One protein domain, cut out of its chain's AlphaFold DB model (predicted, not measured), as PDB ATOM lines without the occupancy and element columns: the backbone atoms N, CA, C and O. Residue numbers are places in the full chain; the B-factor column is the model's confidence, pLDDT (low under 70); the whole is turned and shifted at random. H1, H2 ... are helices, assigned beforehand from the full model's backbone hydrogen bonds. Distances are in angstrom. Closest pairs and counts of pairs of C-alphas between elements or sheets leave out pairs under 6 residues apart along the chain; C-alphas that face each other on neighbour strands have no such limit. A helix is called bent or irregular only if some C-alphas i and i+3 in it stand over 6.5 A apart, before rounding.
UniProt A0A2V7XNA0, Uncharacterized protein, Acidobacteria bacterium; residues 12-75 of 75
ATOM      1  N   THR A  12     -20.065 -11.139 -28.481       96.94
ATOM      2  CA  THR A  12     -21.108 -11.067 -27.450       96.94
ATOM      3  C   THR A  12     -21.519 -12.472 -26.983       96.94
ATOM      4  O   THR A  12     -21.326 -13.445 -27.715       96.94
ATOM      5  N   PRO A  13     -22.098 -12.625 -25.775       96.00
ATOM      6  CA  PRO A  13     -22.593 -13.921 -25.309       96.00
ATOM      7  C   PRO A  13     -23.565 -14.594 -26.287       96.00
ATOM      8  O   PRO A  13     -23.511 -15.810 -26.462       96.00
ATOM      9  N   GLU A  14     -24.419 -13.812 -26.945       97.06
ATOM     10  CA  GLU A  14     -25.327 -14.284 -27.987       97.06
ATOM     11  C   GLU A  14     -24.561 -14.827 -29.203       97.06
ATOM     12  O   GLU A  14     -24.784 -15.964 -29.605       97.06
ATOM     13  N   GLU A  15     -23.585 -14.084 -29.731       95.88
ATOM     14  CA  GLU A  15     -22.770 -14.537 -30.870       95.88
ATOM     15  C   GLU A  15     -21.917 -15.771 -30.535       95.88
ATOM     16  O   GLU A  15     -21.670 -16.619 -31.394       95.88
ATOM     17  N   GLN A  16     -21.468 -15.907 -29.283       95.38
ATOM     18  CA  GLN A  16     -20.784 -17.120 -28.827       95.38
ATOM     19  C   GLN A  16     -21.720 -18.328 -28.820       95.38
ATOM     20  O   GLN A  16     -21.290 -19.432 -29.166       95.38
ATOM     21  N   LEU A  17     -22.979 -18.135 -28.421       95.69
ATOM     22  CA  LEU A  17     -23.980 -19.194 -28.428       95.69
ATOM     23  C   LEU A  17     -24.326 -19.615 -29.862       95.69
ATOM     24  O   LEU A  17     -24.326 -20.811 -30.144       95.69
ATOM     25  N   ASP A  18     -24.513 -18.655 -30.767       95.50
ATOM     26  CA  ASP A  18     -24.764 -18.921 -32.187       95.50
ATOM     27  C   ASP A  18     -23.595 -19.689 -32.826       95.50
ATOM     28  O   ASP A  18     -23.787 -20.682 -33.531       95.50
ATOM     29  N   LEU A  19     -22.354 -19.287 -32.528       95.06
ATOM     30  CA  LEU A  19     -21.161 -19.992 -32.998       95.06
ATOM     31  C   LEU A  19     -21.078 -21.416 -32.432       95.06
ATOM     32  O   LEU A  19     -20.670 -22.343 -33.138       95.06
ATOM     33  N   LEU A  20     -21.439 -21.607 -31.161       95.62
ATOM     34  CA  LEU A  20     -21.485 -22.927 -30.537       95.62
ATOM     35  C   LEU A  20     -22.508 -23.833 -31.238       95.62
ATOM     36  O   LEU A  20     -22.193 -24.998 -31.494       95.62
ATOM     37  N   GLU A  21     -23.687 -23.305 -31.569       96.19
ATOM     38  CA  GLU A  21     -24.731 -24.021 -32.309       96.19
ATOM     39  C   GLU A  21     -24.260 -24.383 -33.724       96.19
ATOM     40  O   GLU A  21     -24.300 -25.557 -34.095       96.19
ATOM     41  N   GLU A  22     -23.680 -23.438 -34.471       95.56
ATOM     42  CA  GLU A  22     -23.169 -23.692 -35.826       95.56
ATOM     43  C   GLU A  22     -22.075 -24.778 -35.839       95.56
ATOM     44  O   GLU A  22     -22.051 -25.671 -36.698       95.56
ATOM     45  N   ILE A  23     -21.151 -24.727 -34.872       93.31
ATOM     46  CA  ILE A  23     -20.119 -25.755 -34.708       93.31
ATOM     47  C   ILE A  23     -20.769 -27.102 -34.379       93.31
ATOM     48  O   ILE A  23     -20.381 -28.122 -34.958       93.31
ATOM     49  N   GLY A  24     -21.744 -27.114 -33.470       92.25
ATOM     50  CA  GLY A  24     -22.493 -28.304 -33.083       92.25
ATOM     51  C   GLY A  24     -23.170 -28.976 -34.275       92.25
ATOM     52  O   GLY A  24     -22.961 -30.171 -34.508       92.25
ATOM     53  N   ASP A  25     -23.899 -28.212 -35.083       95.31
ATOM     54  CA  ASP A  25     -24.583 -28.698 -36.282       95.31
ATOM     55  C   ASP A  25     -23.602 -29.282 -37.296       95.31
ATOM     56  O   ASP A  25     -23.808 -30.373 -37.839       95.31
ATOM     57  N   ARG A  26     -22.477 -28.597 -37.517       92.12
ATOM     58  CA  ARG A  26     -21.436 -29.060 -38.437       92.12
ATOM     59  C   ARG A  26     -20.801 -30.374 -37.982       92.12
ATOM     60  O   ARG A  26     -20.576 -31.264 -38.805       92.12
ATOM     61  N   LEU A  27     -20.496 -30.504 -36.691       91.31
ATOM     62  CA  LEU A  27     -19.930 -31.733 -36.121       91.31
ATOM     63  C   LEU A  27     -20.939 -32.887 -36.152       91.31
ATOM     64  O   LEU A  27     -20.561 -34.022 -36.437       91.31
ATOM     65  N   SER A  28     -22.220 -32.590 -35.934       90.69
ATOM     66  CA  SER A  28     -23.307 -33.577 -35.932       90.69
ATOM     67  C   SER A  28     -23.536 -34.223 -37.300       90.69
ATOM     68  O   SER A  28     -23.996 -35.359 -37.369       90.69
ATOM     69  N   GLN A  29     -23.151 -33.554 -38.390       93.94
ATOM     70  CA  GLN A  29     -23.160 -34.135 -39.738       93.94
ATOM     71  C   GLN A  29     -22.093 -35.228 -39.930       93.94
ATOM     72  O   GLN A  29     -22.225 -36.062 -40.825       93.94
ATOM     73  N   HIS A  30     -21.043 -35.248 -39.102       91.38
ATOM     74  CA  HIS A  30     -19.918 -36.184 -39.212       91.38
ATOM     75  C   HIS A  30     -19.557 -36.808 -37.851       91.38
ATOM     76  O   HIS A  30     -18.415 -36.691 -37.395       91.38
ATOM     77  N   PRO A  31     -20.488 -37.522 -37.195       83.44
ATOM     78  CA  PRO A  31     -20.317 -37.962 -35.811       83.44
ATOM     79  C   PRO A  31     -19.156 -38.953 -35.639       83.44
ATOM     80  O   PRO A  31     -18.452 -38.918 -34.634       83.44
ATOM     81  N   ALA A  32     -18.884 -39.787 -36.651       84.38
ATOM     82  CA  ALA A  32     -17.757 -40.724 -36.646       84.38
ATOM     83  C   ALA A  32     -16.377 -40.033 -36.662       84.38
ATOM     84  O   ALA A  32     -15.369 -40.666 -36.357       84.38
ATOM     85  N   GLY A  33     -16.322 -38.746 -37.025       84.00
ATOM     86  CA  GLY A  33     -15.100 -37.942 -37.029       84.00
ATOM     87  C   GLY A  33     -14.774 -37.298 -35.681       84.00
ATOM     88  O   GLY A  33     -13.717 -36.679 -35.559       84.00
ATOM     89  N   ILE A  34     -15.649 -37.422 -34.674       89.12
ATOM     90  CA  ILE A  34     -15.434 -36.833 -33.351       89.12
ATOM     91  C   ILE A  34     -14.478 -37.739 -32.557       89.12
ATOM     92  O   ILE A  34     -14.829 -38.879 -32.240       89.12
ATOM     93  N   PRO A  35     -13.264 -37.267 -32.215       90.56
ATOM     94  CA  PRO A  35     -12.304 -38.077 -31.484       90.56
ATOM     95  C   PRO A  35     -12.767 -38.236 -30.035       90.56
ATOM     96  O   PRO A  35     -12.704 -37.306 -29.233       90.56
ATOM     97  N   LEU A  36     -13.214 -39.440 -29.697       91.31
ATOM     98  CA  LEU A  36     -13.565 -39.831 -28.336       91.31
ATOM     99  C   LEU A  36     -12.513 -40.797 -27.801       91.31
ATOM    100  O   LEU A  36     -12.069 -41.692 -28.523       91.31
ATOM    101  N   SER A  37     -12.139 -40.651 -26.533       95.69
ATOM    102  CA  SER A  37     -11.389 -41.683 -25.809       95.69
ATOM    103  C   SER A  37     -12.272 -42.902 -25.528       95.69
ATOM    104  O   SER A  37     -13.503 -42.812 -25.533       95.69
ATOM    105  N   ASP A  38     -11.657 -44.044 -25.230       96.75
ATOM    106  CA  ASP A  38     -12.392 -45.277 -24.916       96.75
ATOM    107  C   ASP A  38     -13.289 -45.114 -23.682       96.75
ATOM    108  O   ASP A  38     -14.420 -45.599 -23.661       96.75
ATOM    109  N   ALA A  39     -12.823 -44.357 -22.683       96.88
ATOM    110  CA  ALA A  39     -13.607 -44.022 -21.498       96.88
ATOM    111  C   ALA A  39     -14.836 -43.164 -21.841       96.88
ATOM    112  O   ALA A  39     -15.919 -43.405 -21.313       96.88
ATOM    113  N   GLN A  40     -14.695 -42.190 -22.747       95.94
ATOM    114  CA  GLN A  40     -15.820 -41.366 -23.199       95.94
ATOM    115  C   GLN A  40     -16.840 -42.186 -23.990       95.94
ATOM    116  O   GLN A  40     -18.032 -42.037 -23.744       95.94
ATOM    117  N   ARG A  41     -16.394 -43.075 -24.888       94.44
ATOM    118  CA  ARG A  41     -17.302 -43.977 -25.621       94.44
ATOM    119  C   ARG A  41     -18.059 -44.894 -24.669       94.44
ATOM    120  O   ARG A  41     -19.280 -44.911 -24.701       94.44
ATOM    121  N   SER A  42     -17.343 -45.532 -23.742       97.12
ATOM    122  CA  SER A  42     -17.948 -46.422 -22.742       97.12
ATOM    123  C   SER A  42     -18.995 -45.708 -21.880       97.12
ATOM    124  O   SER A  42     -20.034 -46.277 -21.554       97.12
ATOM    125  N   GLU A  43     -18.742 -44.451 -21.504       97.75
ATOM    126  CA  GLU A  43     -19.707 -43.652 -20.744       97.75
ATOM    127  C   GLU A  43     -20.929 -43.251 -21.580       97.75
ATOM    128  O   GLU A  43     -22.042 -43.233 -21.052       97.75
ATOM    129  N   LEU A  44     -20.751 -42.934 -22.865       94.75
ATOM    130  CA  LEU A  44     -21.869 -42.642 -23.762       94.75
ATOM    131  C   LEU A  44     -22.740 -43.879 -23.984       94.75
ATOM    132  O   LEU A  44     -23.953 -43.773 -23.826       94.75
ATOM    133  N   ASP A  45     -22.132 -45.037 -24.241       96.25
ATOM    134  CA  ASP A  45     -22.843 -46.310 -24.405       96.25
ATOM    135  C   ASP A  45     -23.661 -46.635 -23.146       96.25
ATOM    136  O   ASP A  45     -24.871 -46.843 -23.217       96.25
ATOM    137  N   ARG A  46     -23.050 -46.523 -21.958       97.38
ATOM    138  CA  ARG A  46     -23.744 -46.720 -20.675       97.38
ATOM    139  C   ARG A  46     -24.943 -45.779 -20.500       97.38
ATOM    140  O   ARG A  46     -25.965 -46.174 -19.935       97.38
ATOM    141  N   ARG A  47     -24.819 -44.511 -20.909       95.31
ATOM    142  CA  ARG A  47     -25.916 -43.531 -20.815       95.31
ATOM    143  C   ARG A  47     -27.024 -43.817 -21.818       95.31
ATOM    144  O   ARG A  47     -28.188 -43.653 -21.462       95.31
ATOM    145  N   LEU A  48     -26.676 -44.242 -23.030       94.69
ATOM    146  CA  LEU A  48     -27.641 -44.643 -24.049       94.69
ATOM    147  C   LEU A  48     -28.437 -45.866 -23.586       94.69
ATOM    148  O   LEU A  48     -29.663 -45.812 -23.597       94.69
ATOM    149  N   ASP A  49     -27.775 -46.892 -23.047       96.31
ATOM    150  CA  ASP A  49     -28.438 -48.080 -22.490       96.31
ATOM    151  C   ASP A  49     -29.423 -47.727 -21.362       96.31
ATOM    152  O   ASP A  49     -30.537 -48.263 -21.280       96.31
ATOM    153  N   ALA A  50     -29.032 -46.803 -20.480       93.94
ATOM    154  CA  ALA A  50     -29.898 -46.321 -19.407       93.94
ATOM    155  C   ALA A  50     -31.129 -45.584 -19.960       93.94
ATOM    156  O   ALA A  50     -32.251 -45.860 -19.529       93.94
ATOM    157  N   LEU A  51     -30.935 -44.701 -20.947       93.31
ATOM    158  CA  LEU A  51     -32.025 -43.982 -21.611       93.31
ATOM    159  C   LEU A  51     -32.972 -44.932 -22.350       93.31
ATOM    160  O   LEU A  51     -34.187 -44.785 -22.243       93.31
ATOM    161  N   GLU A  52     -32.453 -45.937 -23.055       94.81
ATOM    162  CA  GLU A  52     -33.280 -46.956 -23.702       94.81
ATOM    163  C   GLU A  52     -34.096 -47.758 -22.687       94.81
ATOM    164  O   GLU A  52     -35.270 -48.060 -22.917       94.81
ATOM    165  N   THR A  53     -33.493 -48.097 -21.549       95.19
ATOM    166  CA  THR A  53     -34.177 -48.804 -20.462       95.19
ATOM    167  C   THR A  53     -35.304 -47.953 -19.878       95.19
ATOM    168  O   THR A  53     -36.405 -48.458 -19.653       95.19
ATOM    169  N   ASP A  54     -35.054 -46.661 -19.661       94.25
ATOM    170  CA  ASP A  54     -36.063 -45.698 -19.221       94.25
ATOM    171  C   ASP A  54     -37.199 -45.579 -20.244       94.25
ATOM    172  O   ASP A  54     -38.369 -45.686 -19.865       94.25
ATOM    173  N   ALA A  55     -36.869 -45.478 -21.537       93.56
ATOM    174  CA  ALA A  55     -37.840 -45.402 -22.630       93.56
ATOM    175  C   ALA A  55     -38.761 -46.626 -22.649       93.56
ATOM    176  O   ALA A  55     -39.986 -46.493 -22.668       93.56
ATOM    177  N   ARG A  56     -38.179 -47.831 -22.592       95.44
ATOM    178  CA  ARG A  56     -38.925 -49.103 -22.589       95.44
ATOM    179  C   ARG A  56     -39.819 -49.249 -21.360       95.44
ATOM    180  O   ARG A  56     -40.869 -49.877 -21.443       95.44
ATOM    181  N   ALA A  57     -39.419 -48.667 -20.232       95.31
ATOM    182  CA  ALA A  57     -40.199 -48.652 -19.000       95.31
ATOM    183  C   ALA A  57     -41.245 -47.520 -18.939       95.31
ATOM    184  O   ALA A  57     -41.931 -47.395 -17.925       95.31
ATOM    185  N   GLY A  58     -41.357 -46.681 -19.977       92.94
ATOM    186  CA  GLY A  58     -42.256 -45.524 -19.995       92.94
ATOM    187  C   GLY A  58     -41.852 -44.415 -19.018       92.94
ATOM    188  O   GLY A  58     -42.692 -43.607 -18.624       92.94
ATOM    189  N   ARG A  59     -40.585 -44.384 -18.585       91.19
ATOM    190  CA  ARG A  59     -40.060 -43.328 -17.717       91.19
ATOM    191  C   ARG A  59     -39.741 -42.067 -18.534       91.19
ATOM    192  O   ARG A  59     -39.401 -42.170 -19.714       91.19
ATOM    193  N   PRO A  60     -39.812 -40.871 -17.924       87.06
ATOM    194  CA  PRO A  60     -39.360 -39.646 -18.573       87.06
ATOM    195  C   PRO A  60     -37.872 -39.728 -18.946       87.06
ATOM    196  O   PRO A  60     -37.036 -40.004 -18.092       87.06
ATOM    197  N   LEU A  61     -37.536 -39.435 -20.207       86.00
ATOM    198  CA  LEU A  61     -36.153 -39.440 -20.730       86.00
ATOM    199  C   LEU A  61     -35.342 -38.193 -20.361       86.00
ATOM    200  O   LEU A  61     -34.193 -38.023 -20.759       86.00
ATOM    201  N   GLY A  62     -35.957 -37.296 -19.606       84.56
ATOM    202  CA  GLY A  62     -35.377 -36.053 -19.152       84.56
ATOM    203  C   GLY A  62     -36.218 -35.481 -18.026       84.56
ATOM    204  O   GLY A  62     -37.316 -35.960 -17.735       84.56
ATOM    205  N   ARG A  63     -35.688 -34.442 -17.386       86.88
ATOM    206  CA  ARG A  63     -36.437 -33.673 -16.395       86.88
ATOM    207  C   ARG A  63     -37.040 -32.443 -17.063       86.88
ATOM    208  O   ARG A  63     -36.330 -31.788 -17.830       86.88
ATOM    209  N   PRO A  64     -38.300 -32.097 -16.765       89.75
ATOM    210  CA  PRO A  64     -38.864 -30.819 -17.161       89.75
ATOM    211  C   PRO A  64     -37.959 -29.662 -16.729       89.75
ATOM    212  O   PRO A  64     -37.429 -29.659 -15.617       89.75
ATOM    213  N   TRP A  65     -37.824 -28.645 -17.583       88.88
ATOM    214  CA  TRP A  65     -37.006 -27.468 -17.275       88.88
ATOM    215  C   TRP A  65     -37.407 -26.797 -15.953       88.88
ATOM    216  O   TRP A  65     -36.543 -26.354 -15.206       88.88
ATOM    217  N   ALA A  66     -38.702 -26.795 -15.623       92.50
ATOM    218  CA  ALA A  66     -39.204 -26.266 -14.358       92.50
ATOM    219  C   ALA A  66     -38.566 -26.949 -13.131       92.50
ATOM    220  O   ALA A  66     -38.096 -26.250 -12.239       92.50
ATOM    221  N   GLU A  67     -38.471 -28.285 -13.126       92.50
ATOM    222  CA  GLU A  67     -37.831 -29.049 -12.041       92.50
ATOM    223  C   GLU A  67     -36.318 -28.804 -11.984       92.50
ATOM    224  O   GLU A  67     -35.712 -28.751 -10.912       92.50
ATOM    225  N   VAL A  68     -35.677 -28.673 -13.151       92.62
ATOM    226  CA  VAL A  68     -34.240 -28.382 -13.231       92.62
ATOM    227  C   VAL A  68     -33.947 -27.005 -12.645       92.62
ATOM    228  O   VAL A  68     -33.020 -26.880 -11.845       92.62
ATOM    229  N   ARG A  69     -34.746 -26.002 -13.022       92.75
ATOM    230  CA  ARG A  69     -34.630 -24.627 -12.538       92.75
ATOM    231  C   ARG A  69     -34.853 -24.544 -11.032       92.75
ATOM    232  O   ARG A  69     -34.004 -23.991 -10.346       92.75
ATOM    233  N   GLU A  70     -35.915 -25.164 -10.514       95.00
ATOM    234  CA  GLU A  70     -36.206 -25.195  -9.073       95.00
ATOM    235  C   GLU A  70     -35.013 -25.732  -8.268       95.00
ATOM    236  O   GLU A  70     -34.588 -25.123  -7.292       95.00
ATOM    237  N   ARG A  71     -34.393 -26.825  -8.728       93.69
ATOM    238  CA  ARG A  71     -33.208 -27.406  -8.079       93.69
ATOM    239  C   ARG A  71     -31.974 -26.495  -8.119       93.69
ATOM    240  O   ARG A  71     -31.108 -26.612  -7.254       93.69
ATOM    241  N   LEU A  72     -31.823 -25.684  -9.165       92.56
ATOM    242  CA  LEU A  72     -30.704 -24.743  -9.289       92.56
ATOM    243  C   LEU A  72     -30.901 -23.523  -8.388       92.56
ATOM    244  O   LEU A  72     -29.930 -23.055  -7.810       92.56
ATOM    245  N   GLU A  73     -32.138 -23.047  -8.256       92.75
ATOM    246  CA  GLU A  73     -32.507 -21.917  -7.398       92.75
ATOM    247  C   GLU A  73     -32.546 -22.299  -5.908       92.75
ATOM    248  O   GLU A  73     -32.347 -21.447  -5.048       92.75
ATOM    249  N   SER A  74     -32.765 -23.579  -5.582       87.94
ATOM    250  CA  SER A  74     -32.762 -24.094  -4.206       87.94
ATOM    251  C   SER A  74     -31.361 -24.402  -3.644       87.94
ATOM    252  O   SER A  74     -31.257 -25.124  -2.648       87.94
ATOM    253  N   ARG A  75     -30.290 -23.970  -4.318       64.75
ATOM    254  CA  ARG A  75     -28.883 -24.190  -3.943       64.75
ATOM    255  C   ARG A  75     -28.227 -22.895  -3.497       64.75
ATOM    256  O   ARG A  75     -27.406 -22.991  -2.560       64.75
TER     257      ARG A  75
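What this domain is: This is residues 12 to 75 of the 75 residues of an uncharacterized protein of Acidobacteria bacterium (UniProt A0A2V7XNA0). The model is an open, three-sided frame of helices: H2 makes the back, and two arms reach from its two ends to the same side, one of them the straight helix H1 and the other the outstretched residues 57 to 64 with the small helix H3 at their far end. The middle between the arms is empty, and the three helices touch one another nowhere. The printed part has 64 residues with three named helices, in the order H1, H2, H3 along the chain, and no named strand; the class is all helix. It is only just extended, close to loose, with a radius of gyration of the C-alphas of 16.2 A, and the C-alphas span 33 by 33 by 21 A along their three main axes.

How they stand to each other: The first helix, H1, residues 13 to 28, has the N-to-C direction (0.06, -0.88, -0.47), mostly toward falling y. It stands free together with the residues beside it: residues 12 to 35, of which 13 to 28 belong to H1, have no C-alpha 8 or more places away along the chain within 10 A. A short link of 9 residues follows, with a helical run at residues 31 to 33 that bears no name. H2, residues 38 to 56, has the N-to-C direction (-0.99, -0.14, 0.09), nearly along the x axis toward falling x. H1 and H2 are apart, with no C-alpha of the one within 8 A of the other. Residues 37 to 43, of which 38 to 43 belong to H2, stand free. A second short link, of 8 residues, joins H2 to H3, residues 65 to 73, whose N-to-C direction is (0.56, 0.37, 0.74). H2 and H3 are apart by the same test, and H1 and H3 are apart as well. Residues 63 to 75, of which 65 to 73 belong to H3, stand free. In H1, H2 and H3 every O i to N i+4 pair is within hydrogen-bond range.

Where its parts are: H1 has 16 residues, Pro 13 to Ser 28, and begins with C-alpha 13 at (-22.593, -13.921, -25.309). It ends with C-alpha 28 at (-23.307, -33.577, -35.932), 22.4 A from its first C-alpha. H2 is the longest helix, with 19 residues from Asp 38 to Arg 56. Its C-alphas run from (-12.392, -45.277, -24.916) at residue 38 to (-38.925, -49.103, -22.589) at residue 56, a length of 26.9 A. H3 has 9 residues, Trp 65 to Glu 73, and measures 12.2 A from first to last C-alpha; C-alpha 73 is at (-32.507, -21.917, -7.398). No helix is bent or irregular.

The domain as a whole: The two C-alphas farthest apart are those of Thr 12 and Ala 57, at 43.0 A. The C-alphas of the first and last printed residues, Thr 12 and Arg 75, are 28.0 A apart. The printed part begins at residue 12 of a chain of 75 residues and ends at Arg 75, the chain's last residue. It has no cut. Both links, H1 to H2 and H2 to H3, are short but not tight, and there is no long link. The mean pLDDT of the printed part is 92.6, with means of 95 for H1, 95 for H2 and 93 for H3. One printed residue, Arg 75, is under 70.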